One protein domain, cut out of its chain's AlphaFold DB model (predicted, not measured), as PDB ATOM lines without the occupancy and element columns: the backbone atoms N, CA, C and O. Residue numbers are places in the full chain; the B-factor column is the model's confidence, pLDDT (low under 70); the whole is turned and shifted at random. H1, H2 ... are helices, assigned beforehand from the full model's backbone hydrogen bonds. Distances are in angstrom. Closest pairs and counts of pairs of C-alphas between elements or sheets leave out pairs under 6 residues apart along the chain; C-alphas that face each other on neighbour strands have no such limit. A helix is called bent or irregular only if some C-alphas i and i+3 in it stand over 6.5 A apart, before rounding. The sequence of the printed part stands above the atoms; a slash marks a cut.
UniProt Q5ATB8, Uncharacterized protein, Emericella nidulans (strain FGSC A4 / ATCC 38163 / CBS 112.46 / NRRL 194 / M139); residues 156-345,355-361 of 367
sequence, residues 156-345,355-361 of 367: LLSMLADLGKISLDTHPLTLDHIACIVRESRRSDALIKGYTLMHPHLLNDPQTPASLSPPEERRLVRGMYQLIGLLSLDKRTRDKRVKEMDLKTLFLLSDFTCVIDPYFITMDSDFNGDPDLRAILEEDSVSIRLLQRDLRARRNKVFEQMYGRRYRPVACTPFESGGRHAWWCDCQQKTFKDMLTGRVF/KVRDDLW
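Overview. This is residues 156 to 345 and 355 to 361 of the 367 residues of an uncharacterized protein of Emericella nidulans (strain FGSC A4 / ATCC 38163 / CBS 112.46 / NRRL 194 / M139) (UniProt Q5ATB8). The longest helix, H8, forms one side of a helical body; H6 packs between it and H4, the helix in the middle, and H1, H3, H5 and H7 gather round H4 at differing angles. H2 lies out at one end of the longest axis, beyond H1, while H9 and the loop after it make the opposite end, with H10 beside H6. The 197 printed residues include ten named helices, H1 to H10 in order along the chain, and no named strand; the class is all helix. The whole is compact, with a radius of gyration of the C-alphas of 17.4 A, and spans 51 by 38 by 31 A.

Arrangement. H8, residues 285 to 307, touches H6, residues 247 to 259, with the C-alphas of Arg 299 and Leu 250 closest at 5.5 A; they run opposite ways at a shallow tilt of 34.7 degrees, only just short of steep. With residues 294 to 298 alone H8 touches H5, residues 235 to 244, the same way at a shallow tilt of 27 degrees; Leu 295 and Val 242 have the closest C-alphas, 6.6 A apart. The hub is H4, residues 214 to 232, touching six other helices. H4 and H6 touch about perpendicular, at 87 degrees, closest at the C-alphas of Gly 223 and Leu 253, 6.0 A. H4 and H8 only just touch, with 3 pairs of C-alphas within 8 A, the closest being Leu 231 and Ile 288 at 7.4 A. H4 and H5 form a helical hairpin, but only just touch, with 3 pairs of C-alphas within 8 A; the closest, Leu 230 and Arg 238, are 5.9 A apart. H1, residues 156 to 162, touches H4 at a shallow tilt of 10 degrees, the same way, and the closest C-alphas, of Met 159 and Gly 229, are 4.3 A apart. H3, residues 187 to 201, touches H4 about perpendicular, at 75 degrees, closest at the C-alphas of Ser 188 and Val 221, 5.7 A. H7, residues 275 to 283, touches H4 about perpendicular, at 77 degrees, closest at the C-alphas of Ile 280 and Ser 232, 7.0 A. H2, residues 175 to 185, touches H1, with the C-alphas of Ser 185 and Leu 156 closest at 7.0 A, and is apart from H4. H10, residues 330 to 340, is close to H6 but not clearly touching, with the C-alphas of Leu 340 and Lys 248 closest at 7.0 A. H9, residues 313 to 316, touches no helix. Every O i to N i+4 pair is within hydrogen-bond range in H1, H2, H4, H5 and H7, against 9 of 11 in H3, 8 of 9 in H6, 18 of 19 in H8 and 5 of 7 in H10; H9 is too short for such a pair.

Along the chain. H8 measures 33.8 A from C-alpha 285 to C-alpha 307, which stands at (-63.490, 18.182, 14.931). H4 measures 27.2 A, H3 21.4 A and H6 18.6 A. H1 begins at C-alpha 156, (-32.611, 9.451, 12.770), and H10 ends at C-alpha 340, (-54.510, 21.756, 13.872). H10 is irregular, with C-alphas 331 and 334 7.3 A apart, and H3 only just so, with C-alphas 197 and 200 6.9 A apart.

Size, cuts and confidence. The two C-alphas farthest apart are those of Pro 172 and Ser 321, 52.6 A. The links H1 to H2, H3 to H4, H6 to H7 and H9 to H10 are long. Residues 346 to 354 are not printed, and C-alphas 345 and 355 are 9.5 A apart across this cut. The mean pLDDT of the printed part is 82.1; 38 residues are under 70, namely 199 to 206, 259 to 273, 284 to 285 and 313 to 325.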
ATOM      1  N   LEU A 156     -33.650  10.324  13.323       93.88
ATOM      2  CA  LEU A 156     -32.611   9.451  12.770       93.88
ATOM      3  C   LEU A 156     -32.506   8.137  13.555       93.88
ATOM      4  O   LEU A 156     -32.508   7.067  12.959       93.88
ATOM      5  N   LEU A 157     -32.453   8.199  14.889       93.69
ATOM      6  CA  LEU A 157     -32.392   7.002  15.735       93.69
ATOM      7  C   LEU A 157     -33.628   6.114  15.560       93.69
ATOM      8  O   LEU A 157     -33.492   4.897  15.489       93.69
ATOM      9  N   SER A 158     -34.812   6.721  15.435       93.88
ATOM     10  CA  SER A 158     -36.050   5.986  15.149       93.88
ATOM     11  C   SER A 158     -35.974   5.267  13.801       93.88
ATOM     12  O   SER A 158     -36.255   4.076  13.733       93.88
ATOM     13  N   MET A 159     -35.510   5.952  12.752       94.06
ATOM     14  CA  MET A 159     -35.308   5.351  11.429       94.06
ATOM     15  C   MET A 159     -34.301   4.191  11.474       94.06
ATOM     16  O   MET A 159     -34.529   3.153  10.863       94.06
ATOM     17  N   LEU A 160     -33.189   4.339  12.201       93.69
ATOM     18  CA  LEU A 160     -32.187   3.275  12.333       93.69
ATOM     19  C   LEU A 160     -32.712   2.061  13.103       93.69
ATOM     20  O   LEU A 160     -32.296   0.940  12.808       93.69
ATOM     21  N   ALA A 161     -33.624   2.274  14.049       94.12
ATOM     22  CA  ALA A 161     -34.318   1.193  14.733       94.12
ATOM     23  C   ALA A 161     -35.311   0.471  13.829       94.12
ATOM     24  O   ALA A 161     -35.320  -0.759  13.814       94.12
ATOM     25  N   ASP A 162     -36.069   1.210  13.021       93.00
ATOM     26  CA  ASP A 162     -36.983   0.630  12.033       93.00
ATOM     27  C   ASP A 162     -36.224  -0.187  10.967       93.00
ATOM     28  O   ASP A 162     -36.703  -1.223  10.518       93.00
ATOM     29  N   LEU A 163     -35.000   0.231  10.623       89.94
ATOM     30  CA  LEU A 163     -34.075  -0.507   9.749       89.94
ATOM     31  C   LEU A 163     -33.385  -1.702  10.437       89.94
ATOM     32  O   LEU A 163     -32.577  -2.382   9.810       89.94
ATOM     33  N   GLY A 164     -33.609  -1.926  11.736       90.88
ATOM     34  CA  GLY A 164     -32.932  -2.975  12.505       90.88
ATOM     35  C   GLY A 164     -31.422  -2.760  12.689       90.88
ATOM     36  O   GLY A 164     -30.722  -3.681  13.106       90.88
ATOM     37  N   LYS A 165     -30.902  -1.557  12.399       90.62
ATOM     38  CA  LYS A 165     -29.470  -1.223  12.511       90.62
ATOM     39  C   LYS A 165     -29.058  -0.943  13.961       90.62
ATOM     40  O   LYS A 165     -27.930  -1.248  14.338       90.62
ATOM     41  N   ILE A 166     -29.941  -0.337  14.764       91.94
ATOM     42  CA  ILE A 166     -29.689   0.023  16.174       91.94
ATOM     43  C   ILE A 166     -30.991  -0.102  16.972       91.94
ATOM     44  O   ILE A 166     -31.988   0.480  16.575       91.94
ATOM     45  N   SER A 167     -31.008  -0.780  18.124       90.31
ATOM     46  CA  SER A 167     -32.204  -0.778  18.992       90.31
ATOM     47  C   SER A 167     -32.339   0.543  19.768       90.31
ATOM     48  O   SER A 167     -31.337   1.087  20.244       90.31
ATOM     49  N   LEU A 168     -33.567   1.045  19.946       83.62
ATOM     50  CA  LEU A 168     -33.843   2.267  20.722       83.62
ATOM     51  C   LEU A 168     -33.426   2.148  22.194       83.62
ATOM     52  O   LEU A 168     -33.012   3.138  22.789       83.62
ATOM     53  N   ASP A 169     -33.463   0.935  22.745       85.94
ATOM     54  CA  ASP A 169     -33.115   0.659  24.144       85.94
ATOM     55  C   ASP A 169     -31.602   0.450  24.348       85.94
ATOM     56  O   ASP A 169     -31.144   0.092  25.435       85.94
ATOM     57  N   THR A 170     -30.797   0.636  23.295       75.81
ATOM     58  CA  THR A 170     -29.372   0.296  23.322       75.81
ATOM     59  C   THR A 170     -28.562   1.328  24.089       75.81
ATOM     60  O   THR A 170     -28.046   2.286  23.505       75.81
ATOM     61  N   HIS A 171     -28.395   1.120  25.391       78.44
ATOM     62  CA  HIS A 171     -27.488   1.896  26.235       78.44
ATOM     63  C   HIS A 171     -26.550   0.977  27.039       78.44
ATOM     64  O   HIS A 171     -27.019   0.003  27.626       78.44
ATOM     65  N   PRO A 172     -25.237   1.286  27.108       80.94
ATOM     66  CA  PRO A 172     -24.535   2.396  26.448       80.94
ATOM     67  C   PRO A 172     -24.332   2.183  24.931       80.94
ATOM     68  O   PRO A 172     -24.358   1.059  24.432       80.94
ATOM     69  N   LEU A 173     -24.111   3.272  24.184       85.25
ATOM     70  CA  LEU A 173     -23.802   3.203  22.748       85.25
ATOM     71  C   LEU A 173     -22.375   2.683  22.525       85.25
ATOM     72  O   LEU A 173     -21.424   3.211  23.105       85.25
ATOM     73  N   THR A 174     -22.217   1.685  21.653       88.75
ATOM     74  CA  THR A 174     -20.907   1.194  21.205       88.75
ATOM     75  C   THR A 174     -20.312   2.125  20.143       88.75
ATOM     76  O   THR A 174     -21.011   2.960  19.558       88.75
ATOM     77  N   LEU A 175     -19.014   1.969  19.857       88.12
ATOM     78  CA  LEU A 175     -18.353   2.696  18.768       88.12
ATOM     79  C   LEU A 175     -19.018   2.408  17.412       88.12
ATOM     80  O   LEU A 175     -19.184   3.329  16.616       88.12
ATOM     81  N   ASP A 176     -19.455   1.168  17.184       90.75
ATOM     82  CA  ASP A 176     -20.124   0.762  15.945       90.75
ATOM     83  C   ASP A 176     -21.489   1.436  15.788       90.75
ATOM     84  O   ASP A 176     -21.815   1.915  14.699       90.75
ATOM     85  N   HIS A 177     -22.261   1.569  16.875       91.94
ATOM     86  CA  HIS A 177     -23.510   2.334  16.851       91.94
ATOM     87  C   HIS A 177     -23.247   3.800  16.512       91.94
ATOM     88  O   HIS A 177     -23.921   4.359  15.652       91.94
ATOM     89  N   ILE A 178     -22.239   4.424  17.125       91.38
ATOM     90  CA  ILE A 178     -21.882   5.821  16.839       91.38
ATOM     91  C   ILE A 178     -21.433   5.989  15.388       91.38
ATOM     92  O   ILE A 178     -21.895   6.905  14.708       91.38
ATOM     93  N   ALA A 179     -20.578   5.095  14.890       91.19
ATOM     94  CA  ALA A 179     -20.133   5.108  13.503       91.19
ATOM     95  C   ALA A 179     -21.315   4.955  12.535       91.19
ATOM     96  O   ALA A 179     -21.383   5.673  11.537       91.19
ATOM     97  N   CYS A 180     -22.273   4.077  12.852       92.31
ATOM     98  CA  CYS A 180     -23.511   3.938  12.096       92.31
ATOM     99  C   CYS A 180     -24.317   5.242  12.114       92.31
ATOM    100  O   CYS A 180     -24.622   5.765  11.048       92.31
ATOM    101  N   ILE A 181     -24.580   5.837  13.280       93.00
ATOM    102  CA  ILE A 181     -25.375   7.069  13.365       93.00
ATOM    103  C   ILE A 181     -24.712   8.216  12.589       93.00
ATOM    104  O   ILE A 181     -25.383   8.899  11.824       93.00
ATOM    105  N   VAL A 182     -23.399   8.413  12.740       91.94
ATOM    106  CA  VAL A 182     -22.652   9.476  12.039       91.94
ATOM    107  C   VAL A 182     -22.607   9.243  10.528       91.94
ATOM    108  O   VAL A 182     -22.621  10.197   9.752       91.94
ATOM    109  N   ARG A 183     -22.538   7.986  10.081       90.69
ATOM    110  CA  ARG A 183     -22.611   7.662   8.652       90.69
ATOM    111  C   ARG A 183     -23.990   8.002   8.096       90.69
ATOM    112  O   ARG A 183     -24.087   8.639   7.055       90.69
ATOM    113  N   GLU A 184     -25.040   7.587   8.790       90.12
ATOM    114  CA  GLU A 184     -26.419   7.704   8.314       90.12
ATOM    115  C   GLU A 184     -26.965   9.135   8.474       90.12
ATOM    116  O   GLU A 184     -27.847   9.539   7.718       90.12
ATOM    117  N   SER A 185     -26.397   9.955   9.369       91.88
ATOM    118  CA  SER A 185     -26.752  11.376   9.487       91.88
ATOM    119  C   SER A 185     -26.404  12.182   8.236       91.88
ATOM    120  O   SER A 185     -27.106  13.139   7.921       91.88
ATOM    121  N   ARG A 186     -25.380  11.774   7.471       89.12
ATOM    122  CA  ARG A 186     -24.986  12.423   6.202       89.12
ATOM    123  C   ARG A 186     -26.070  12.364   5.128       89.12
ATOM    124  O   ARG A 186     -26.058  13.160   4.199       89.12
ATOM    125  N   ARG A 187     -27.054  11.469   5.279       86.56
ATOM    126  CA  ARG A 187     -28.244  11.451   4.420       86.56
ATOM    127  C   ARG A 187     -29.000  12.776   4.450       86.56
ATOM    128  O   ARG A 187     -29.651  13.098   3.467       86.56
ATOM    129  N   SER A 188     -28.937  13.530   5.550       88.50
ATOM    130  CA  SER A 188     -29.589  14.842   5.633       88.50
ATOM    131  C   SER A 188     -29.041  15.822   4.593       88.50
ATOM    132  O   SER A 188     -29.830  16.418   3.864       88.50
ATOM    133  N   ASP A 189     -27.717  15.896   4.435       88.31
ATOM    134  CA  ASP A 189     -27.059  16.739   3.429       88.31
ATOM    135  C   ASP A 189     -27.494  16.355   2.005       88.31
ATOM    136  O   ASP A 189     -27.849  17.215   1.197       88.31
ATOM    137  N   ALA A 190     -27.532  15.049   1.713       83.69
ATOM    138  CA  ALA A 190     -27.992  14.514   0.431       83.69
ATOM    139  C   ALA A 190     -29.472  14.843   0.155       83.69
ATOM    140  O   ALA A 190     -29.824  15.251  -0.949       83.69
ATOM    141  N   LEU A 191     -30.342  14.742   1.166       85.94
ATOM    142  CA  LEU A 191     -31.760  15.098   1.045       85.94
ATOM    143  C   LEU A 191     -31.955  16.591   0.741       85.94
ATOM    144  O   LEU A 191     -32.744  16.943  -0.138       85.94
ATOM    145  N   ILE A 192     -31.222  17.471   1.429       88.19
ATOM    146  CA  ILE A 192     -31.284  18.929   1.221       88.19
ATOM    147  C   ILE A 192     -30.746  19.297  -0.170       88.19
ATOM    148  O   ILE A 192     -31.350  20.085  -0.906       88.19
ATOM    149  N   LYS A 193     -29.628  18.686  -0.572       86.06
ATOM    150  CA  LYS A 193     -29.050  18.876  -1.905       86.06
ATOM    151  C   LYS A 193     -30.000  18.395  -3.000       86.06
ATOM    152  O   LYS A 193     -30.223  19.122  -3.967       86.06
ATOM    153  N   GLY A 194     -30.595  17.215  -2.831       80.88
ATOM    154  CA  GLY A 194     -31.611  16.679  -3.733       80.88
ATOM    155  C   GLY A 194     -32.781  17.644  -3.900       80.88
ATOM    156  O   GLY A 194     -33.206  17.903  -5.025       80.88
ATOM    157  N   TYR A 195     -33.247  18.250  -2.801       83.19
ATOM    158  CA  TYR A 195     -34.369  19.195  -2.826       83.19
ATOM    159  C   TYR A 195     -34.022  20.402  -3.690       83.19
ATOM    160  O   TYR A 195     -34.768  20.764  -4.598       83.19
ATOM    161  N   THR A 196     -32.835  20.961  -3.465       83.25
ATOM    162  CA  THR A 196     -32.327  22.126  -4.195       83.25
ATOM    163  C   THR A 196     -32.186  21.845  -5.696       83.25
ATOM    164  O   THR A 196     -32.541  22.685  -6.520       83.25
ATOM    165  N   LEU A 197     -31.706  20.653  -6.066       80.25
ATOM    166  CA  LEU A 197     -31.548  20.244  -7.466       80.25
ATOM    167  C   LEU A 197     -32.884  20.023  -8.183       80.25
ATOM    168  O   LEU A 197     -32.975  20.260  -9.385       80.25
ATOM    169  N   MET A 198     -33.910  19.576  -7.457       72.25
ATOM    170  CA  MET A 198     -35.228  19.257  -8.014       72.25
ATOM    171  C   MET A 198     -36.218  20.414  -7.949       72.25
ATOM    172  O   MET A 198     -37.213  20.391  -8.673       72.25
ATOM    173  N   HIS A 199     -35.947  21.445  -7.148       67.88
ATOM    174  CA  HIS A 199     -36.781  22.639  -7.081       67.88
ATOM    175  C   HIS A 199     -37.103  23.247  -8.468       67.88
ATOM    176  O   HIS A 199     -38.267  23.561  -8.714       67.88
ATOM    177  N   PRO A 200     -36.164  23.327  -9.440       58.97
ATOM    178  CA  PRO A 200     -36.470  23.751 -10.810       58.97
ATOM    179  C   PRO A 200     -37.538  22.903 -11.530       58.97
ATOM    180  O   PRO A 200     -38.173  23.375 -12.463       58.97
ATOM    181  N   HIS A 201     -37.771  21.655 -11.124       58.19
ATOM    182  CA  HIS A 201     -38.835  20.804 -11.672       58.19
ATOM    183  C   HIS A 201     -40.141  20.885 -10.866       58.19
ATOM    184  O   HIS A 201     -41.208  20.593 -11.402       58.19
ATOM    185  N   LEU A 202     -40.065  21.333  -9.609       60.19
ATOM    186  CA  LEU A 202     -41.206  21.627  -8.735       60.19
ATOM    187  C   LEU A 202     -41.817  23.022  -8.987       60.19
ATOM    188  O   LEU A 202     -42.801  23.358  -8.337       60.19
ATOM    189  N   LEU A 203     -41.292  23.792  -9.959       52.09
ATOM    190  CA  LEU A 203     -41.603  25.198 -10.311       52.09
ATOM    191  C   LEU A 203     -43.082  25.585 -10.525       52.09
ATOM    192  O   LEU A 203     -43.365  26.739 -10.835       52.09
ATOM    193  N   ASN A 204     -44.029  24.667 -10.352       56.53
ATOM    194  CA  ASN A 204     -45.458  24.955 -10.434       56.53
ATOM    195  C   ASN A 204     -46.176  24.920  -9.078       56.53
ATOM    196  O   ASN A 204     -47.370  25.215  -9.055       56.53
ATOM    197  N   ASP A 205     -45.505  24.559  -7.977       65.25
ATOM    198  CA  ASP A 205     -46.092  24.672  -6.639       65.25
ATOM    199  C   ASP A 205     -45.590  25.958  -5.954       65.25
ATOM    200  O   ASP A 205     -44.461  25.994  -5.458       65.25
ATOM    201  N   PRO A 206     -46.393  27.040  -5.929       66.50
ATOM    202  CA  PRO A 206     -45.989  28.309  -5.325       66.50
ATOM    203  C   PRO A 206     -45.777  28.214  -3.805       66.50
ATOM    204  O   PRO A 206     -45.325  29.180  -3.192       66.50
ATOM    205  N   GLN A 207     -46.112  27.079  -3.184       71.00
ATOM    206  CA  GLN A 207     -45.999  26.890  -1.743       71.00
ATOM    207  C   GLN A 207     -44.652  26.328  -1.306       71.00
ATOM    208  O   GLN A 207     -44.296  26.490  -0.140       71.00
ATOM    209  N   THR A 208     -43.907  25.682  -2.207       76.56
ATOM    210  CA  THR A 208     -42.582  25.143  -1.889       76.56
ATOM    211  C   THR A 208     -41.510  26.198  -2.157       76.56
ATOM    212  O   THR A 208     -41.428  26.700  -3.280       76.56
ATOM    213  N   PRO A 209     -40.684  26.569  -1.165       79.94
ATOM    214  CA  PRO A 209     -39.699  27.628  -1.333       79.94
ATOM    215  C   PRO A 209     -38.500  27.163  -2.168       79.94
ATOM    216  O   PRO A 209     -38.069  26.012  -2.080       79.94
ATOM    217  N   ALA A 210     -37.897  28.093  -2.913       81.81
ATOM    218  CA  ALA A 210     -36.700  27.824  -3.717       81.81
ATOM    219  C   ALA A 210     -35.473  27.439  -2.893       81.81
ATOM    220  O   ALA A 210     -34.636  26.654  -3.334       81.81
ATOM    221  N   SER A 211     -35.391  27.982  -1.687       86.94
ATOM    222  CA  SER A 211     -34.366  27.688  -0.700       86.94
ATOM    223  C   SER A 211     -35.050  27.397   0.622       86.94
ATOM    224  O   SER A 211     -35.918  28.168   1.034       86.94
ATOM    225  N   LEU A 212     -34.638  26.325   1.283       88.75
ATOM    226  CA  LEU A 212     -35.162  25.958   2.590       88.75
ATOM    227  C   LEU A 212     -34.609  26.900   3.664       88.75
ATOM    228  O   LEU A 212     -33.412  27.184   3.702       88.75
ATOM    229  N   SER A 213     -35.473  27.373   4.555       91.38
ATOM    230  CA  SER A 213     -35.043  27.960   5.821       91.38
ATOM    231  C   SER A 213     -34.493  26.867   6.761       91.38
ATOM    232  O   SER A 213     -34.843  25.693   6.610       91.38
ATOM    233  N   PRO A 214     -33.689  27.200   7.790       91.44
ATOM    234  CA  PRO A 214     -33.203  26.187   8.732       91.44
ATOM    235  C   PRO A 214     -34.319  25.364   9.423       91.44
ATOM    236  O   PRO A 214     -34.146  24.154   9.579       91.44
ATOM    237  N   PRO A 215     -35.471  25.945   9.830       90.69
ATOM    238  CA  PRO A 215     -36.626  25.158  10.278       90.69
ATOM    239  C   PRO A 215     -37.200  24.220   9.207       90.69
ATOM    240  O   PRO A 215     -37.545  23.077   9.509       90.69
ATOM    241  N   GLU A 216     -37.298  24.665   7.954       90.50
ATOM    242  CA  GLU A 216     -37.813  23.843   6.854       90.50
ATOM    243  C   GLU A 216     -36.884  22.673   6.528       90.50
ATOM    244  O   GLU A 216     -37.364  21.550   6.375       90.50
ATOM    245  N   GLU A 217     -35.566  22.896   6.514       91.12
ATOM    246  CA  GLU A 217     -34.566  21.829   6.388       91.12
ATOM    247  C   GLU A 217     -34.761  20.774   7.477       91.12
ATOM    248  O   GLU A 217     -34.801  19.574   7.193       91.12
ATOM    249  N   ARG A 218     -34.960  21.204   8.729       90.94
ATOM    250  CA  ARG A 218     -35.213  20.280   9.838       90.94
ATOM    251  C   ARG A 218     -36.509  19.500   9.643       90.94
ATOM    252  O   ARG A 218     -36.492  18.282   9.827       90.94
ATOM    253  N   ARG A 219     -37.615  20.146   9.258       91.25
ATOM    254  CA  ARG A 219     -38.890  19.445   9.008       91.25
ATOM    255  C   ARG A 219     -38.778  18.464   7.842       91.25
ATOM    256  O   ARG A 219     -39.287  17.350   7.962       91.25
ATOM    257  N   LEU A 220     -38.077  18.839   6.770       90.38
ATOM    258  CA  LEU A 220     -37.802  17.972   5.625       90.38
ATOM    259  C   LEU A 220     -36.999  16.740   6.051       90.38
ATOM    260  O   LEU A 220     -37.456  15.616   5.862       90.38
ATOM    261  N   VAL A 221     -35.838  16.934   6.683       91.50
ATOM    262  CA  VAL A 221     -34.965  15.838   7.136       91.50
ATOM    263  C   VAL A 221     -35.713  14.897   8.083       91.50
ATOM    264  O   VAL A 221     -35.680  13.680   7.901       91.50
ATOM    265  N   ARG A 222     -36.450  15.446   9.057       93.19
ATOM    266  CA  ARG A 222     -37.282  14.657   9.974       93.19
ATOM    267  C   ARG A 222     -38.334  13.840   9.235       93.19
ATOM    268  O   ARG A 222     -38.449  12.640   9.488       93.19
ATOM    269  N   GLY A 223     -39.103  14.481   8.355       92.00
ATOM    270  CA  GLY A 223     -40.154  13.823   7.583       92.00
ATOM    271  C   GLY A 223     -39.597  12.682   6.740       92.00
ATOM    272  O   GLY A 223     -40.161  11.590   6.727       92.00
ATOM    273  N   MET A 224     -38.435  12.893   6.126       90.31
ATOM    274  CA  MET A 224     -37.762  11.880   5.319       90.31
ATOM    275  C   MET A 224     -37.256  10.698   6.133       90.31
ATOM    276  O   MET A 224     -37.500   9.559   5.740       90.31
ATOM    277  N   TYR A 225     -36.634  10.927   7.291       92.44
ATOM    278  CA  TYR A 225     -36.263   9.831   8.191       92.44
ATOM    279  C   TYR A 225     -37.479   9.015   8.635       92.44
ATOM    280  O   TYR A 225     -37.439   7.786   8.619       92.44
ATOM    281  N   GLN A 226     -38.589   9.678   8.964       93.81
ATOM    282  CA  GLN A 226     -39.825   8.993   9.343       93.81
ATOM    283  C   GLN A 226     -40.437   8.195   8.182       93.81
ATOM    284  O   GLN A 226     -40.903   7.079   8.400       93.81
ATOM    285  N   LEU A 227     -40.426   8.726   6.954       91.50
ATOM    286  CA  LEU A 227     -40.908   7.999   5.775       91.50
ATOM    287  C   LEU A 227     -40.038   6.783   5.461       91.50
ATOM    288  O   LEU A 227     -40.582   5.707   5.236       91.50
ATOM    289  N   ILE A 228     -38.712   6.929   5.492       89.56
ATOM    290  CA  ILE A 228     -37.777   5.816   5.271       89.56
ATOM    291  C   ILE A 228     -38.000   4.721   6.320       89.56
ATOM    292  O   ILE A 228     -38.123   3.551   5.959       89.56
ATOM    293  N   GLY A 229     -38.127   5.094   7.598       92.00
ATOM    294  CA  GLY A 229     -38.448   4.151   8.672       92.00
ATOM    295  C   GLY A 229     -39.755   3.405   8.398       92.00
ATOM    296  O   GLY A 229     -39.768   2.180   8.340       92.00
ATOM    297  N   LEU A 230     -40.839   4.127   8.092       93.31
ATOM    298  CA  LEU A 230     -42.134   3.520   7.764       93.31
ATOM    299  C   LEU A 230     -42.085   2.577   6.558       93.31
ATOM    300  O   LEU A 230     -42.773   1.559   6.568       93.31
ATOM    301  N   LEU A 231     -41.322   2.914   5.521       89.69
ATOM    302  CA  LEU A 231     -41.169   2.070   4.334       89.69
ATOM    303  C   LEU A 231     -40.359   0.803   4.618       89.69
ATOM    304  O   LEU A 231     -40.563  -0.199   3.942       89.69
ATOM    305  N   SER A 232     -39.505   0.836   5.639       89.56
ATOM    306  CA  SER A 232     -38.667  -0.295   6.050       89.56
ATOM    307  C   SER A 232     -39.390  -1.293   6.958       89.56
ATOM    308  O   SER A 232     -38.921  -2.412   7.147       89.56
ATOM    309  N   LEU A 233     -40.543  -0.913   7.517       91.69
ATOM    310  CA  LEU A 233     -41.333  -1.770   8.398       91.69
ATOM    311  C   LEU A 233     -42.225  -2.739   7.615       91.69
ATOM    312  O   LEU A 233     -42.819  -2.393   6.589       91.69
ATOM    313  N   ASP A 234     -42.437  -3.929   8.184       91.62
ATOM    314  CA  ASP A 234     -43.476  -4.835   7.705       91.62
ATOM    315  C   ASP A 234     -44.866  -4.183   7.820       91.62
ATOM    316  O   ASP A 234     -45.124  -3.332   8.678       91.62
ATOM    317  N   LYS A 235     -45.799  -4.619   6.968       90.94
ATOM    318  CA  LYS A 235     -47.138  -4.025   6.871       90.94
ATOM    319  C   LYS A 235     -47.853  -3.923   8.224       90.94
ATOM    320  O   LYS A 235     -48.477  -2.903   8.499       90.94
ATOM    321  N   ARG A 236     -47.773  -4.948   9.077       95.19
ATOM    322  CA  ARG A 236     -48.499  -4.969  10.356       95.19
ATOM    323  C   ARG A 236     -47.913  -3.951  11.329       95.19
ATOM    324  O   ARG A 236     -48.672  -3.226  11.979       95.19
ATOM    325  N   THR A 237     -46.588  -3.894  11.437       95.44
ATOM    326  CA  THR A 237     -45.900  -2.934  12.312       95.44
ATOM    327  C   THR A 237     -46.096  -1.505  11.814       95.44
ATOM    328  O   THR A 237     -46.419  -0.615  12.606       95.44
ATOM    329  N   ARG A 238     -46.028  -1.296  10.496       94.81
ATOM    330  CA  ARG A 238     -46.320  -0.018   9.840       94.81
ATOM    331  C   ARG A 238     -47.740   0.472  10.123       94.81
ATOM    332  O   ARG A 238     -47.912   1.610  10.556       94.81
ATOM    333  N   ASP A 239     -48.749  -0.385   9.961       95.44
ATOM    334  CA  ASP A 239     -50.155  -0.048  10.226       95.44
ATOM    335  C   ASP A 239     -50.371   0.352  11.693       95.44
ATOM    336  O   ASP A 239     -51.076   1.324  11.990       95.44
ATOM    337  N   LYS A 240     -49.734  -0.371  12.625       96.69
ATOM    338  CA  LYS A 240     -49.746  -0.024  14.052       96.69
ATOM    339  C   LYS A 240     -49.120   1.354  14.282       96.69
ATOM    340  O   LYS A 240     -49.749   2.197  14.919       96.69
ATOM    341  N   ARG A 241     -47.934   1.607  13.719       95.56
ATOM    342  CA  ARG A 241     -47.216   2.877  13.872       95.56
ATOM    343  C   ARG A 241     -48.027   4.050  13.329       95.56
ATOM    344  O   ARG A 241     -48.234   5.019  14.048       95.56
ATOM    345  N   VAL A 242     -48.574   3.936  12.116       96.69
ATOM    346  CA  VAL A 242     -49.451   4.958  11.512       96.69
ATOM    347  C   VAL A 242     -50.684   5.210  12.380       96.69
ATOM    348  O   VAL A 242     -51.103   6.354  12.552       96.69
ATOM    349  N   LYS A 243     -51.272   4.163  12.974       96.81
ATOM    350  CA  LYS A 243     -52.419   4.313  13.876       96.81
ATOM    351  C   LYS A 243     -52.073   5.130  15.128       96.81
ATOM    352  O   LYS A 243     -52.944   5.858  15.604       96.81
ATOM    353  N   GLU A 244     -50.854   5.011  15.637       95.94
ATOM    354  CA  GLU A 244     -50.370   5.676  16.855       95.94
ATOM    355  C   GLU A 244     -49.833   7.097  16.616       95.94
ATOM    356  O   GLU A 244     -49.639   7.833  17.580       95.94
ATOM    357  N   MET A 245     -49.632   7.509  15.361       95.94
ATOM    358  CA  MET A 245     -49.144   8.852  15.035       95.94
ATOM    359  C   MET A 245     -50.127   9.956  15.428       95.94
ATOM    360  O   MET A 245     -51.347   9.832  15.269       95.94
ATOM    361  N   ASP A 246     -49.564  11.073  15.881       94.62
ATOM    362  CA  ASP A 246     -50.300  12.303  16.121       94.62
ATOM    363  C   ASP A 246     -50.746  12.959  14.802       94.62
ATOM    364  O   ASP A 246     -50.251  12.665  13.707       94.62
ATOM    365  N   LEU A 247     -51.716  13.868  14.904       93.38
ATOM    366  CA  LEU A 247     -52.306  14.499  13.730       93.38
ATOM    367  C   LEU A 247     -51.308  15.394  12.973       93.38
ATOM    368  O   LEU A 247     -51.348  15.391  11.742       93.38
ATOM    369  N   LYS A 248     -50.413  16.119  13.663       93.12
ATOM    370  CA  LYS A 248     -49.412  16.997  13.031       93.12
ATOM    371  C   LYS A 248     -48.475  16.167  12.157       93.12
ATOM    372  O   LYS A 248     -48.340  16.452  10.969       93.12
ATOM    373  N   THR A 249     -47.927  15.083  12.704       93.56
ATOM    374  CA  THR A 249     -47.083  14.132  11.972       93.56
ATOM    375  C   THR A 249     -47.834  13.521  10.786       93.56
ATOM    376  O   THR A 249     -47.309  13.497   9.676       93.56
ATOM    377  N   LEU A 250     -49.091  13.095  10.966       94.44
ATOM    378  CA  LEU A 250     -49.902  12.552   9.868       94.44
ATOM    379  C   LEU A 250     -50.090  13.554   8.721       94.44
ATOM    380  O   LEU A 250     -50.041  13.155   7.558       94.44
ATOM    381  N   PHE A 251     -50.303  14.837   9.020       91.62
ATOM    382  CA  PHE A 251     -50.372  15.885   8.002       91.62
ATOM    383  C   PHE A 251     -49.049  16.033   7.256       91.62
ATOM    384  O   PHE A 251     -49.053  15.900   6.032       91.62
ATOM    385  N   LEU A 252     -47.949  16.224   7.988       91.25
ATOM    386  CA  LEU A 252     -46.614  16.418   7.418       91.25
ATOM    387  C   LEU A 252     -46.204  15.239   6.526       91.25
ATOM    388  O   LEU A 252     -45.875  15.434   5.361       91.25
ATOM    389  N   LEU A 253     -46.308  13.998   7.011       92.31
ATOM    390  CA  LEU A 253     -45.938  12.816   6.223       92.31
ATOM    391  C   LEU A 253     -46.881  12.587   5.032       92.31
ATOM    392  O   LEU A 253     -46.443  12.193   3.947       92.31
ATOM    393  N   SER A 254     -48.183  12.854   5.198       89.94
ATOM    394  CA  SER A 254     -49.136  12.758   4.083       89.94
ATOM    395  C   SER A 254     -48.841  13.758   2.971       89.94
ATOM    396  O   SER A 254     -49.203  13.501   1.827       89.94
ATOM    397  N   ASP A 255     -48.221  14.883   3.311       86.38
ATOM    398  CA  ASP A 255     -47.849  15.937   2.382       86.38
ATOM    399  C   ASP A 255     -46.494  15.659   1.723       86.38
ATOM    400  O   ASP A 255     -46.400  15.658   0.498       86.38
ATOM    401  N   PHE A 256     -45.486  15.238   2.492       85.75
ATOM    402  CA  PHE A 256     -44.214  14.785   1.926       85.75
ATOM    403  C   PHE A 256     -44.392  13.663   0.902       85.75
ATOM    404  O   PHE A 256     -43.802  13.721  -0.164       85.75
ATOM    405  N   THR A 257     -45.288  12.699   1.133       83.06
ATOM    406  CA  THR A 257     -45.599  11.657   0.128       83.06
ATOM    407  C   THR A 257     -46.303  12.177  -1.139       83.06
ATOM    408  O   THR A 257     -46.512  11.418  -2.082       83.06
ATOM    409  N   CYS A 258     -46.730  13.444  -1.172       76.38
ATOM    410  CA  CYS A 258     -47.261  14.112  -2.366       76.38
ATOM    411  C   CYS A 258     -46.189  14.868  -3.145       76.38
ATOM    412  O   CYS A 258     -46.271  14.926  -4.369       76.38
ATOM    413  N   VAL A 259     -45.271  15.502  -2.414       67.38
ATOM    414  CA  VAL A 259     -44.231  16.383  -2.958       67.38
ATOM    415  C   VAL A 259     -42.990  15.583  -3.346       67.38
ATOM    416  O   VAL A 259     -42.314  15.904  -4.319       67.38
ATOM    417  N   ILE A 260     -42.700  14.521  -2.599       65.94
ATOM    418  CA  ILE A 260     -41.478  13.742  -2.725       65.94
ATOM    419  C   ILE A 260     -41.790  12.496  -3.531       65.94
ATOM    420  O   ILE A 260     -42.414  11.545  -3.054       65.94
ATOM    421  N   ASP A 261     -41.352  12.534  -4.784       67.50
ATOM    422  CA  ASP A 261     -41.297  11.352  -5.623       67.50
ATOM    423  C   ASP A 261     -40.368  10.314  -4.952       67.50
ATOM    424  O   ASP A 261     -39.254  10.669  -4.575       67.50
ATOM    425  N   PRO A 262     -40.777   9.044  -4.790       61.53
ATOM    426  CA  PRO A 262     -39.905   7.938  -4.383       61.53
ATOM    427  C   PRO A 262     -38.488   7.964  -4.975       61.53
ATOM    428  O   PRO A 262     -37.516   7.674  -4.278       61.53
ATOM    429  N   TYR A 263     -38.370   8.337  -6.252       63.34
ATOM    430  CA  TYR A 263     -37.100   8.389  -6.976       63.34
ATOM    431  C   TYR A 263     -36.168   9.495  -6.468       63.34
ATOM    432  O   TYR A 263     -34.958   9.431  -6.665       63.34
ATOM    433  N   PHE A 264     -36.693  10.482  -5.746       64.38
ATOM    434  CA  PHE A 264     -35.898  11.493  -5.055       64.38
ATOM    435  C   PHE A 264     -34.965  10.879  -4.007       64.38
ATOM    436  O   PHE A 264     -33.844  11.344  -3.821       64.38
ATOM    437  N   ILE A 265     -35.410   9.804  -3.349       61.00
ATOM    438  CA  ILE A 265     -34.610   9.094  -2.349       61.00
ATOM    439  C   ILE A 265     -33.455   8.343  -3.026       61.00
ATOM    440  O   ILE A 265     -32.431   8.135  -2.394       61.00
ATOM    441  N   THR A 266     -33.578   7.955  -4.300       60.31
ATOM    442  CA  THR A 266     -32.603   7.087  -4.990       60.31
ATOM    443  C   THR A 266     -31.656   7.816  -5.944       60.31
ATOM    444  O   THR A 266     -30.680   7.220  -6.395       60.31
ATOM    445  N   MET A 267     -31.898   9.090  -6.267       57.03
ATOM    446  CA  MET A 267     -31.091   9.839  -7.246       57.03
ATOM    447  C   MET A 267     -29.715  10.286  -6.724       57.03
ATOM    448  O   MET A 267     -28.839  10.588  -7.534       57.03
ATOM    449  N   ASP A 268     -29.480  10.294  -5.409       63.41
ATOM    450  CA  ASP A 268     -28.149  10.584  -4.859       63.41
ATOM    451  C   ASP A 268     -27.288   9.306  -4.785       63.41
ATOM    452  O   ASP A 268     -27.746   8.231  -4.380       63.41
ATOM    453  N   SER A 269     -26.015   9.412  -5.178       55.47
ATOM    454  CA  SER A 269     -25.036   8.318  -5.156       55.47
ATOM    455  C   SER A 269     -24.866   7.700  -3.770       55.47
ATOM    456  O   SER A 269     -24.594   6.505  -3.670       55.47
ATOM    457  N   ASP A 270     -25.081   8.488  -2.715       62.00
ATOM    458  CA  ASP A 270     -24.963   8.017  -1.335       62.00
ATOM    459  C   ASP A 270     -26.151   7.139  -0.908       62.00
ATOM    460  O   ASP A 270     -25.989   6.226  -0.098       62.00
ATOM    461  N   PHE A 271     -27.333   7.349  -1.497       59.41
ATOM    462  CA  PHE A 271     -28.501   6.495  -1.275       59.41
ATOM    463  C   PHE A 271     -28.496   5.247  -2.161       59.41
ATOM    464  O   PHE A 271     -28.918   4.182  -1.712       59.41
ATOM    465  N   ASN A 272     -27.941   5.336  -3.375       55.53
ATOM    466  CA  ASN A 272     -27.730   4.177  -4.253       55.53
ATOM    467  C   ASN A 272     -26.805   3.107  -3.651       55.53
ATOM    468  O   ASN A 272     -26.786   1.971  -4.131       55.53
ATOM    469  N   GLY A 273     -26.032   3.465  -2.622       62.41
ATOM    470  CA  GLY A 273     -25.176   2.547  -1.882       62.41
ATOM    471  C   GLY A 273     -25.893   1.688  -0.834       62.41
ATOM    472  O   GLY A 273     -25.262   0.757  -0.338       62.41
ATOM    473  N   ASP A 274     -27.157   1.972  -0.489       71.88
ATOM    474  CA  ASP A 274     -27.933   1.158   0.458       71.88
ATOM    475  C   ASP A 274     -28.830   0.162  -0.307       71.88
ATOM    476  O   ASP A 274     -29.903   0.545  -0.791       71.88
ATOM    477  N   PRO A 275     -28.395  -1.104  -0.468       75.06
ATOM    478  CA  PRO A 275     -29.130  -2.092  -1.250       75.06
ATOM    479  C   PRO A 275     -30.495  -2.422  -0.640       75.06
ATOM    480  O   PRO A 275     -31.413  -2.730  -1.395       75.06
ATOM    481  N   ASP A 276     -30.653  -2.312   0.681       74.62
ATOM    482  CA  ASP A 276     -31.900  -2.655   1.369       74.62
ATOM    483  C   ASP A 276     -32.967  -1.599   1.081       74.62
ATOM    484  O   ASP A 276     -34.089  -1.913   0.686       74.62
ATOM    485  N   LEU A 277     -32.595  -0.320   1.191       73.38
ATOM    486  CA  LEU A 277     -33.503   0.774   0.856       73.38
ATOM    487  C   LEU A 277     -33.831   0.789  -0.639       73.38
ATOM    488  O   LEU A 277     -34.974   1.030  -1.022       73.38
ATOM    489  N   ARG A 278     -32.843   0.501  -1.488       76.88
ATOM    490  CA  ARG A 278     -33.061   0.373  -2.927       76.88
ATOM    491  C   ARG A 278     -34.034  -0.760  -3.246       76.88
ATOM    492  O   ARG A 278     -34.959  -0.523  -4.014       76.88
ATOM    493  N   ALA A 279     -33.876  -1.933  -2.635       77.31
ATOM    494  CA  ALA A 279     -34.802  -3.050  -2.803       77.31
ATOM    495  C   ALA A 279     -36.225  -2.653  -2.387       77.31
ATOM    496  O   ALA A 279     -37.155  -2.833  -3.161       77.31
ATOM    497  N   ILE A 280     -36.392  -1.991  -1.235       75.38
ATOM    498  CA  ILE A 280     -37.702  -1.492  -0.781       75.38
ATOM    499  C   ILE A 280     -38.349  -0.554  -1.817       75.38
ATOM    500  O   ILE A 280     -39.549  -0.643  -2.077       75.38
ATOM    501  N   LEU A 281     -37.569   0.355  -2.410       74.38
ATOM    502  CA  LEU A 281     -38.075   1.368  -3.340       74.38
ATOM    503  C   LEU A 281     -38.296   0.831  -4.765       74.38
ATOM    504  O   LEU A 281     -39.240   1.257  -5.435       74.38
ATOM    505  N   GLU A 282     -37.448  -0.085  -5.236       74.00
ATOM    506  CA  GLU A 282     -37.521  -0.672  -6.581       74.00
ATOM    507  C   GLU A 282     -38.512  -1.842  -6.655       74.00
ATOM    508  O   GLU A 282     -39.273  -1.929  -7.621       74.00
ATOM    509  N   GLU A 283     -38.546  -2.719  -5.648       70.06
ATOM    510  CA  GLU A 283     -39.412  -3.907  -5.642       70.06
ATOM    511  C   GLU A 283     -40.876  -3.557  -5.350       70.06
ATOM    512  O   GLU A 283     -41.780  -4.238  -5.839       70.06
ATOM    513  N   ASP A 284     -41.133  -2.474  -4.605       69.81
ATOM    514  CA  ASP A 284     -42.483  -2.091  -4.193       69.81
ATOM    515  C   ASP A 284     -42.758  -0.590  -4.377       69.81
ATOM    516  O   ASP A 284     -43.151   0.139  -3.463       69.81
ATOM    517  N   SER A 285     -42.640  -0.116  -5.618       67.75
ATOM    518  CA  SER A 285     -43.102   1.230  -6.009       67.75
ATOM    519  C   SER A 285     -44.577   1.506  -5.634       67.75
ATOM    520  O   SER A 285     -45.002   2.661  -5.508       67.75
ATOM    521  N   VAL A 286     -45.373   0.452  -5.406       77.62
ATOM    522  CA  VAL A 286     -46.762   0.534  -4.942       77.62
ATOM    523  C   VAL A 286     -46.834   0.867  -3.446       77.62
ATOM    524  O   VAL A 286     -47.746   1.597  -3.040       77.62
ATOM    525  N   SER A 287     -45.868   0.432  -2.631       78.88
ATOM    526  CA  SER A 287     -45.836   0.658  -1.179       78.88
ATOM    527  C   SER A 287     -45.896   2.128  -0.796       78.88
ATOM    528  O   SER A 287     -46.575   2.460   0.173       78.88
ATOM    529  N   ILE A 288     -45.285   3.035  -1.561       81.94
ATOM    530  CA  ILE A 288     -45.334   4.472  -1.238       81.94
ATOM    531  C   ILE A 288     -46.725   5.047  -1.483       81.94
ATOM    532  O   ILE A 288     -47.243   5.796  -0.655       81.94
ATOM    533  N   ARG A 289     -47.384   4.643  -2.574       83.94
ATOM    534  CA  ARG A 289     -48.774   5.044  -2.843       83.94
ATOM    535  C   ARG A 289     -49.731   4.470  -1.801       83.94
ATOM    536  O   ARG A 289     -50.666   5.154  -1.381       83.94
ATOM    537  N   LEU A 290     -49.502   3.230  -1.366       88.56
ATOM    538  CA  LEU A 290     -50.267   2.614  -0.282       88.56
ATOM    539  C   LEU A 290     -50.040   3.355   1.037       88.56
ATOM    540  O   LEU A 290     -51.014   3.748   1.672       88.56
ATOM    541  N   LEU A 291     -48.788   3.648   1.393       90.19
ATOM    542  CA  LEU A 291     -48.451   4.410   2.591       90.19
ATOM    543  C   LEU A 291     -49.094   5.801   2.569       90.19
ATOM    544  O   LEU A 291     -49.716   6.205   3.549       90.19
ATOM    545  N   GLN A 292     -49.029   6.511   1.441       89.44
ATOM    546  CA  GLN A 292     -49.708   7.794   1.262       89.44
ATOM    547  C   GLN A 292     -51.217   7.674   1.510       89.44
ATOM    548  O   GLN A 292     -51.809   8.501   2.213       89.44
ATOM    549  N   ARG A 293     -51.863   6.656   0.927       91.19
ATOM    550  CA  ARG A 293     -53.295   6.398   1.123       91.19
ATOM    551  C   ARG A 293     -53.606   6.143   2.595       91.19
ATOM    552  O   ARG A 293     -54.566   6.715   3.112       91.19
ATOM    553  N   ASP A 294     -52.797   5.331   3.263       94.19
ATOM    554  CA  ASP A 294     -53.023   4.909   4.642       94.19
ATOM    555  C   ASP A 294     -52.796   6.080   5.623       94.19
ATOM    556  O   ASP A 294     -53.641   6.330   6.490       94.19
ATOM    557  N   LEU A 295     -51.754   6.899   5.409       94.44
ATOM    558  CA  LEU A 295     -51.517   8.156   6.133       94.44
ATOM    559  C   LEU A 295     -52.695   9.126   5.976       94.44
ATOM    560  O   LEU A 295     -53.220   9.637   6.966       94.44
ATOM    561  N   ARG A 296     -53.171   9.354   4.742       92.12
ATOM    562  CA  ARG A 296     -54.315  10.245   4.468       92.12
ATOM    563  C   ARG A 296     -55.612   9.730   5.087       92.12
ATOM    564  O   ARG A 296     -56.376  10.520   5.644       92.12
ATOM    565  N   ALA A 297     -55.867   8.425   5.001       93.94
ATOM    566  CA  ALA A 297     -57.040   7.802   5.602       93.94
ATOM    567  C   ALA A 297     -57.019   7.962   7.128       93.94
ATOM    568  O   ALA A 297     -58.017   8.386   7.720       93.94
ATOM    569  N   ARG A 298     -55.868   7.702   7.765       96.56
ATOM    570  CA  ARG A 298     -55.710   7.872   9.211       96.56
ATOM    571  C   ARG A 298     -55.842   9.333   9.628       96.56
ATOM    572  O   ARG A 298     -56.611   9.604  10.546       96.56
ATOM    573  N   ARG A 299     -55.180  10.257   8.926       94.69
ATOM    574  CA  ARG A 299     -55.294  11.709   9.133       94.69
ATOM    575  C   ARG A 299     -56.747  12.163   9.106       94.69
ATOM    576  O   ARG A 299     -57.213  12.765  10.063       94.69
ATOM    577  N   ASN A 300     -57.479  11.837   8.037       92.94
ATOM    578  CA  ASN A 300     -58.875  12.245   7.878       92.94
ATOM    579  C   ASN A 300     -59.760  11.673   8.994       92.94
ATOM    580  O   ASN A 300     -60.597  12.395   9.527       92.94
ATOM    581  N   LYS A 301     -59.540  10.409   9.382       95.50
ATOM    582  CA  LYS A 301     -60.259   9.768  10.491       95.50
ATOM    583  C   LYS A 301     -59.990  10.460  11.827       95.50
ATOM    584  O   LYS A 301     -60.932  10.745  12.555       95.50
ATOM    585  N   VAL A 302     -58.724  10.725  12.156       93.81
ATOM    586  CA  VAL A 302     -58.335  11.405  13.406       93.81
ATOM    587  C   VAL A 302     -58.873  12.838  13.431       93.81
ATOM    588  O   VAL A 302     -59.414  13.275  14.443       93.81
ATOM    589  N   PHE A 303     -58.807  13.540  12.300       91.25
ATOM    590  CA  PHE A 303     -59.359  14.883  12.146       91.25
ATOM    591  C   PHE A 303     -60.878  14.919  12.366       91.25
ATOM    592  O   PHE A 303     -61.370  15.732  13.142       91.25
ATOM    593  N   GLU A 304     -61.621  14.014  11.725       91.19
ATOM    594  CA  GLU A 304     -63.079  13.914  11.865       91.19
ATOM    595  C   GLU A 304     -63.492  13.549  13.292       91.19
ATOM    596  O   GLU A 304     -64.423  14.146  13.825       91.19
ATOM    597  N   GLN A 305     -62.753  12.644  13.944       91.88
ATOM    598  CA  GLN A 305     -62.966  12.295  15.350       91.88
ATOM    599  C   GLN A 305     -62.766  13.487  16.295       91.88
ATOM    600  O   GLN A 305     -63.498  13.605  17.272       91.88
ATOM    601  N   MET A 306     -61.795  14.364  16.019       88.56
ATOM    602  CA  MET A 306     -61.524  15.526  16.873       88.56
ATOM    603  C   MET A 306     -62.448  16.712  16.602       88.56
ATOM    604  O   MET A 306     -62.837  17.403  17.540       88.56
ATOM    605  N   TYR A 307     -62.802  16.954  15.340       86.12
ATOM    606  CA  TYR A 307     -63.490  18.182  14.931       86.12
ATOM    607  C   TYR A 307     -64.942  17.983  14.487       86.12
ATOM    608  O   TYR A 307     -65.600  18.959  14.114       86.12
ATOM    609  N   GLY A 308     -65.436  16.740  14.480       86.81
ATOM    610  CA  GLY A 308     -66.791  16.390  14.043       86.81
ATOM    611  C   GLY A 308     -67.056  16.678  12.562       86.81
ATOM    612  O   GLY A 308     -68.207  16.758  12.141       86.81
ATOM    613  N   ARG A 309     -66.002  16.896  11.765       85.38
ATOM    614  CA  ARG A 309     -66.100  17.281  10.354       85.38
ATOM    615  C   ARG A 309     -64.982  16.659   9.536       85.38
ATOM    616  O   ARG A 309     -63.851  16.533   9.998       85.38
ATOM    617  N   ARG A 310     -65.282  16.323   8.284       85.12
ATOM    618  CA  ARG A 310     -64.276  15.804   7.354       85.12
ATOM    619  C   ARG A 310     -63.269  16.887   7.004       85.12
ATOM    620  O   ARG A 310     -63.655  18.003   6.660       85.12
ATOM    621  N   TYR A 311     -61.991  16.520   7.012       83.12
ATOM    622  CA  TYR A 311     -60.943  17.371   6.470       83.12
ATOM    623  C   TYR A 311     -61.202  17.627   4.978       83.12
ATOM    624  O   TYR A 311     -61.239  16.697   4.169       83.12
ATOM    625  N   ARG A 312     -61.412  18.898   4.629       75.38
ATOM    626  CA  ARG A 312     -61.548  19.384   3.255       75.38
ATOM    627  C   ARG A 312     -60.532  20.505   3.076       75.38
ATOM    628  O   ARG A 312     -60.795  21.582   3.610       75.38
ATOM    629  N   PRO A 313     -59.423  20.270   2.351       65.56
ATOM    630  CA  PRO A 313     -58.378  21.272   2.174       65.56
ATOM    631  C   PRO A 313     -58.963  22.623   1.745       65.56
ATOM    632  O   PRO A 313     -58.930  23.568   2.513       65.56
ATOM    633  N   VAL A 314     -59.714  22.646   0.638       63.34
ATOM    634  CA  VAL A 314     -60.323  23.861   0.054       63.34
ATOM    635  C   VAL A 314     -61.185  24.679   1.035       63.34
ATOM    636  O   VAL A 314     -61.301  25.888   0.889       63.34
ATOM    637  N   ALA A 315     -61.808  24.047   2.037       54.06
ATOM    638  CA  ALA A 315     -62.710  24.739   2.962       54.06
ATOM    639  C   ALA A 315     -61.988  25.439   4.125       54.06
ATOM    640  O   ALA A 315     -62.582  26.297   4.772       54.06
ATOM    641  N   CYS A 316     -60.750  25.042   4.427       54.03
ATOM    642  CA  CYS A 316     -60.011  25.527   5.597       54.03
ATOM    643  C   CYS A 316     -58.827  26.427   5.214       54.03
ATOM    644  O   CYS A 316     -58.164  26.963   6.096       54.03
ATOM    645  N   THR A 317     -58.566  26.589   3.916       52.38
ATOM    646  CA  THR A 317     -57.402  27.301   3.377       52.38
ATOM    647  C   THR A 317     -57.781  28.030   2.077       52.38
ATOM    648  O   THR A 317     -57.605  27.514   0.974       52.38
ATOM    649  N   PRO A 318     -58.324  29.254   2.180       45.88
ATOM    650  CA  PRO A 318     -58.979  29.947   1.065       45.88
ATOM    651  C   PRO A 318     -58.027  30.453  -0.034       45.88
ATOM    652  O   PRO A 318     -58.484  31.091  -0.978       45.88
ATOM    653  N   PHE A 319     -56.721  30.213   0.083       45.91
ATOM    654  CA  PHE A 319     -55.713  30.891  -0.730       45.91
ATOM    655  C   PHE A 319     -55.394  30.217  -2.071       45.91
ATOM    656  O   PHE A 319     -54.744  30.864  -2.884       45.91
ATOM    657  N   GLU A 320     -55.867  28.994  -2.368       48.56
ATOM    658  CA  GLU A 320     -55.540  28.346  -3.652       48.56
ATOM    659  C   GLU A 320     -56.639  27.476  -4.283       48.56
ATOM    660  O   GLU A 320     -57.284  26.634  -3.650       48.56
ATOM    661  N   SER A 321     -56.776  27.623  -5.604       45.44
ATOM    662  CA  SER A 321     -57.570  26.764  -6.481       45.44
ATOM    663  C   SER A 321     -56.939  25.368  -6.586       45.44
ATOM    664  O   SER A 321     -56.062  25.136  -7.411       45.44
ATOM    665  N   GLY A 322     -57.382  24.429  -5.746       54.22
ATOM    666  CA  GLY A 322     -56.957  23.019  -5.799       54.22
ATOM    667  C   GLY A 322     -56.669  22.373  -4.441       54.22
ATOM    668  O   GLY A 322     -56.680  21.147  -4.345       54.22
ATOM    669  N   GLY A 323     -56.473  23.169  -3.382       55.94
ATOM    670  CA  GLY A 323     -56.352  22.673  -2.005       55.94
ATOM    671  C   GLY A 323     -55.154  21.749  -1.739       55.94
ATOM    672  O   GLY A 323     -55.258  20.842  -0.908       55.94
ATOM    673  N   ARG A 324     -54.036  21.916  -2.454       63.81
ATOM    674  CA  ARG A 324     -52.750  21.323  -2.043       63.81
ATOM    675  C   ARG A 324     -52.111  22.235  -1.003       63.81
ATOM    676  O   ARG A 324     -52.338  23.431  -1.083       63.81
ATOM    677  N   HIS A 325     -51.398  21.678  -0.021       69.50
ATOM    678  CA  HIS A 325     -50.671  22.471   0.973       69.50
ATOM    679  C   HIS A 325     -49.362  21.825   1.360       69.50
ATOM    680  O   HIS A 325     -49.407  20.703   1.858       69.50
ATOM    681  N   ALA A 326     -48.267  22.574   1.225       82.25
ATOM    682  CA  ALA A 326     -46.960  22.192   1.735       82.25
ATOM    683  C   ALA A 326     -46.883  22.492   3.248       82.25
ATOM    684  O   ALA A 326     -46.345  23.512   3.680       82.25
ATOM    685  N   TRP A 327     -47.490  21.640   4.080       86.69
ATOM    686  CA  TRP A 327     -47.642  21.861   5.530       86.69
ATOM    687  C   TRP A 327     -46.324  21.912   6.297       86.69
ATOM    688  O   TRP A 327     -46.327  22.244   7.478       86.69
ATOM    689  N   TRP A 328     -45.213  21.553   5.664       87.50
ATOM    690  CA  TRP A 328     -43.874  21.642   6.232       87.50
ATOM    691  C   TRP A 328     -43.197  23.002   5.973       87.50
ATOM    692  O   TRP A 328     -42.224  23.318   6.659       87.50
ATOM    693  N   CYS A 329     -43.724  23.824   5.057       87.81
ATOM    694  CA  CYS A 329     -43.180  25.142   4.723       87.81
ATOM    695  C   CYS A 329     -43.537  26.201   5.773       87.81
ATOM    696  O   CYS A 329     -44.623  26.178   6.366       87.81
ATOM    697  N   ASP A 330     -42.639  27.163   5.982       89.38
ATOM    698  CA  ASP A 330     -42.769  28.223   6.987       89.38
ATOM    699  C   ASP A 330     -43.970  29.131   6.716       89.38
ATOM    700  O   ASP A 330     -44.729  29.453   7.636       89.38
ATOM    701  N   CYS A 331     -44.207  29.471   5.447       85.06
ATOM    702  CA  CYS A 331     -45.335  30.310   5.037       85.06
ATOM    703  C   CYS A 331     -46.703  29.695   5.392       85.06
ATOM    704  O   CYS A 331     -47.675  30.430   5.575       85.06
ATOM    705  N   GLN A 332     -46.775  28.368   5.557       86.31
ATOM    706  CA  GLN A 332     -47.998  27.644   5.903       86.31
ATOM    707  C   GLN A 332     -48.111  27.306   7.397       86.31
ATOM    708  O   GLN A 332     -49.204  26.943   7.834       86.31
ATOM    709  N   GLN A 333     -47.054  27.445   8.214       88.81
ATOM    710  CA  GLN A 333     -47.077  26.982   9.616       88.81
ATOM    711  C   GLN A 333     -48.156  27.664  10.459       88.81
ATOM    712  O   GLN A 333     -48.790  27.013  11.287       88.81
ATOM    713  N   LYS A 334     -48.412  28.959  10.238       88.44
ATOM    714  CA  LYS A 334     -49.469  29.679  10.963       88.44
ATOM    715  C   LYS A 334     -50.847  29.085  10.662       88.44
ATOM    716  O   LYS A 334     -51.571  28.705  11.576       88.44
ATOM    717  N   THR A 335     -51.175  28.945   9.381       85.94
ATOM    718  CA  THR A 335     -52.430  28.332   8.925       85.94
ATOM    719  C   THR A 335     -52.537  26.882   9.395       85.94
ATOM    720  O   THR A 335     -53.599  26.441   9.836       85.94
ATOM    721  N   PHE A 336     -51.426  26.143   9.355       88.88
ATOM    722  CA  PHE A 336     -51.356  24.767   9.825       88.88
ATOM    723  C   PHE A 336     -51.674  24.668  11.315       88.88
ATOM    724  O   PHE A 336     -52.492  23.840  11.710       88.88
ATOM    725  N   LYS A 337     -51.096  25.555  12.132       90.50
ATOM    726  CA  LYS A 337     -51.385  25.677  13.562       90.50
ATOM    727  C   LYS A 337     -52.848  26.004  13.811       90.50
ATOM    728  O   LYS A 337     -53.497  25.322  14.603       90.50
ATOM    729  N   ASP A 338     -53.395  26.996  13.120       87.62
ATOM    730  CA  ASP A 338     -54.792  27.393  13.294       87.62
ATOM    731  C   ASP A 338     -55.756  26.258  12.911       87.62
ATOM    732  O   ASP A 338     -56.774  26.044  13.573       87.62
ATOM    733  N   MET A 339     -55.422  25.474  11.881       86.62
ATOM    734  CA  MET A 339     -56.185  24.285  11.505       86.62
ATOM    735  C   MET A 339     -56.042  23.164  12.539       86.62
ATOM    736  O   MET A 339     -57.043  22.595  12.975       86.62
ATOM    737  N   LEU A 340     -54.808  22.835  12.932       88.50
ATOM    738  CA  LEU A 340     -54.510  21.756  13.872       88.50
ATOM    739  C   LEU A 340     -55.063  22.000  15.261       88.50
ATOM    740  O   LEU A 340     -55.328  21.022  15.942       88.50
ATOM    741  N   THR A 341     -55.216  23.256  15.673       88.38
ATOM    742  CA  THR A 341     -55.780  23.645  16.973       88.38
ATOM    743  C   THR A 341     -57.286  23.905  16.899       88.38
ATOM    744  O   THR A 341     -57.917  24.137  17.929       88.38
ATOM    745  N   GLY A 342     -57.880  23.871  15.700       84.12
ATOM    746  CA  GLY A 342     -59.301  24.120  15.464       84.12
ATOM    747  C   GLY A 342     -59.710  25.598  15.462       84.12
ATOM    748  O   GLY A 342     -60.902  25.888  15.358       84.12
ATOM    749  N   ARG A 343     -58.760  26.542  15.531       83.25
ATOM    750  CA  ARG A 343     -59.014  27.997  15.500       83.25
ATOM    751  C   ARG A 343     -59.708  28.448  14.218       83.25
ATOM    752  O   ARG A 343     -60.602  29.286  14.288       83.25
ATOM    753  N   VAL A 344     -59.408  27.817  13.080       78.44
ATOM    754  CA  VAL A 344     -60.118  28.070  11.804       78.44
ATOM    755  C   VAL A 344     -61.624  27.771  11.868       78.44
ATOM    756  O   VAL A 344     -62.381  28.182  10.992       78.44
ATOM    757  N   PHE A 345     -62.088  27.056  12.896       75.44
ATOM    758  CA  PHE A 345     -63.497  26.728  13.104       75.44
ATOM    759  C   PHE A 345     -64.188  27.623  14.143       75.44
ATOM    760  O   PHE A 345     -65.379  27.436  14.391       75.44
ATOM    761  N   LYS A 355     -63.472  22.645  21.023       71.62
ATOM    762  CA  LYS A 355     -62.595  23.411  21.920       71.62
ATOM    763  C   LYS A 355     -61.227  23.579  21.253       71.62
ATOM    764  O   LYS A 355     -60.679  22.596  20.761       71.62
ATOM    765  N   VAL A 356     -60.685  24.799  21.258       76.56
ATOM    766  CA  VAL A 356     -59.326  25.062  20.766       76.56
ATOM    767  C   VAL A 356     -58.335  24.179  21.530       76.56
ATOM    768  O   VAL A 356     -58.382  24.115  22.762       76.56
ATOM    769  N   ARG A 357     -57.472  23.475  20.793       78.06
ATOM    770  CA  ARG A 357     -56.526  22.479  21.315       78.06
ATOM    771  C   ARG A 357     -55.081  22.887  21.074       78.06
ATOM    772  O   ARG A 357     -54.416  22.356  20.189       78.06
ATOM    773  N   ASP A 358     -54.597  23.839  21.865       81.69
ATOM    774  CA  ASP A 358     -53.204  24.300  21.773       81.69
ATOM    775  C   ASP A 358     -52.191  23.191  22.119       81.69
ATOM    776  O   ASP A 358     -51.050  23.250  21.679       81.69
ATOM    777  N   ASP A 359     -52.624  22.132  22.813       82.69
ATOM    778  CA  ASP A 359     -51.813  20.953  23.138       82.69
ATOM    779  C   ASP A 359     -51.396  20.121  21.910       82.69
ATOM    780  O   ASP A 359     -50.481  19.306  21.996       82.69
ATOM    781  N   LEU A 360     -52.045  20.329  20.759       82.50
ATOM    782  CA  LEU A 360     -51.691  19.670  19.499       82.50
ATOM    783  C   LEU A 360     -50.530  20.355  18.766       82.50
ATOM    784  O   LEU A 360     -49.968  19.767  17.841       82.50
ATOM    785  N   TRP A 361     -50.178  21.586  19.150       85.94
ATOM    786  CA  TRP A 361     -49.062  22.314  18.564       85.94
ATOM    787  C   TRP A 361     -47.875  22.323  19.518       85.94
ATOM    788  O   TRP A 361     -47.905  22.963  20.565       85.94
TER     789      TRP A 361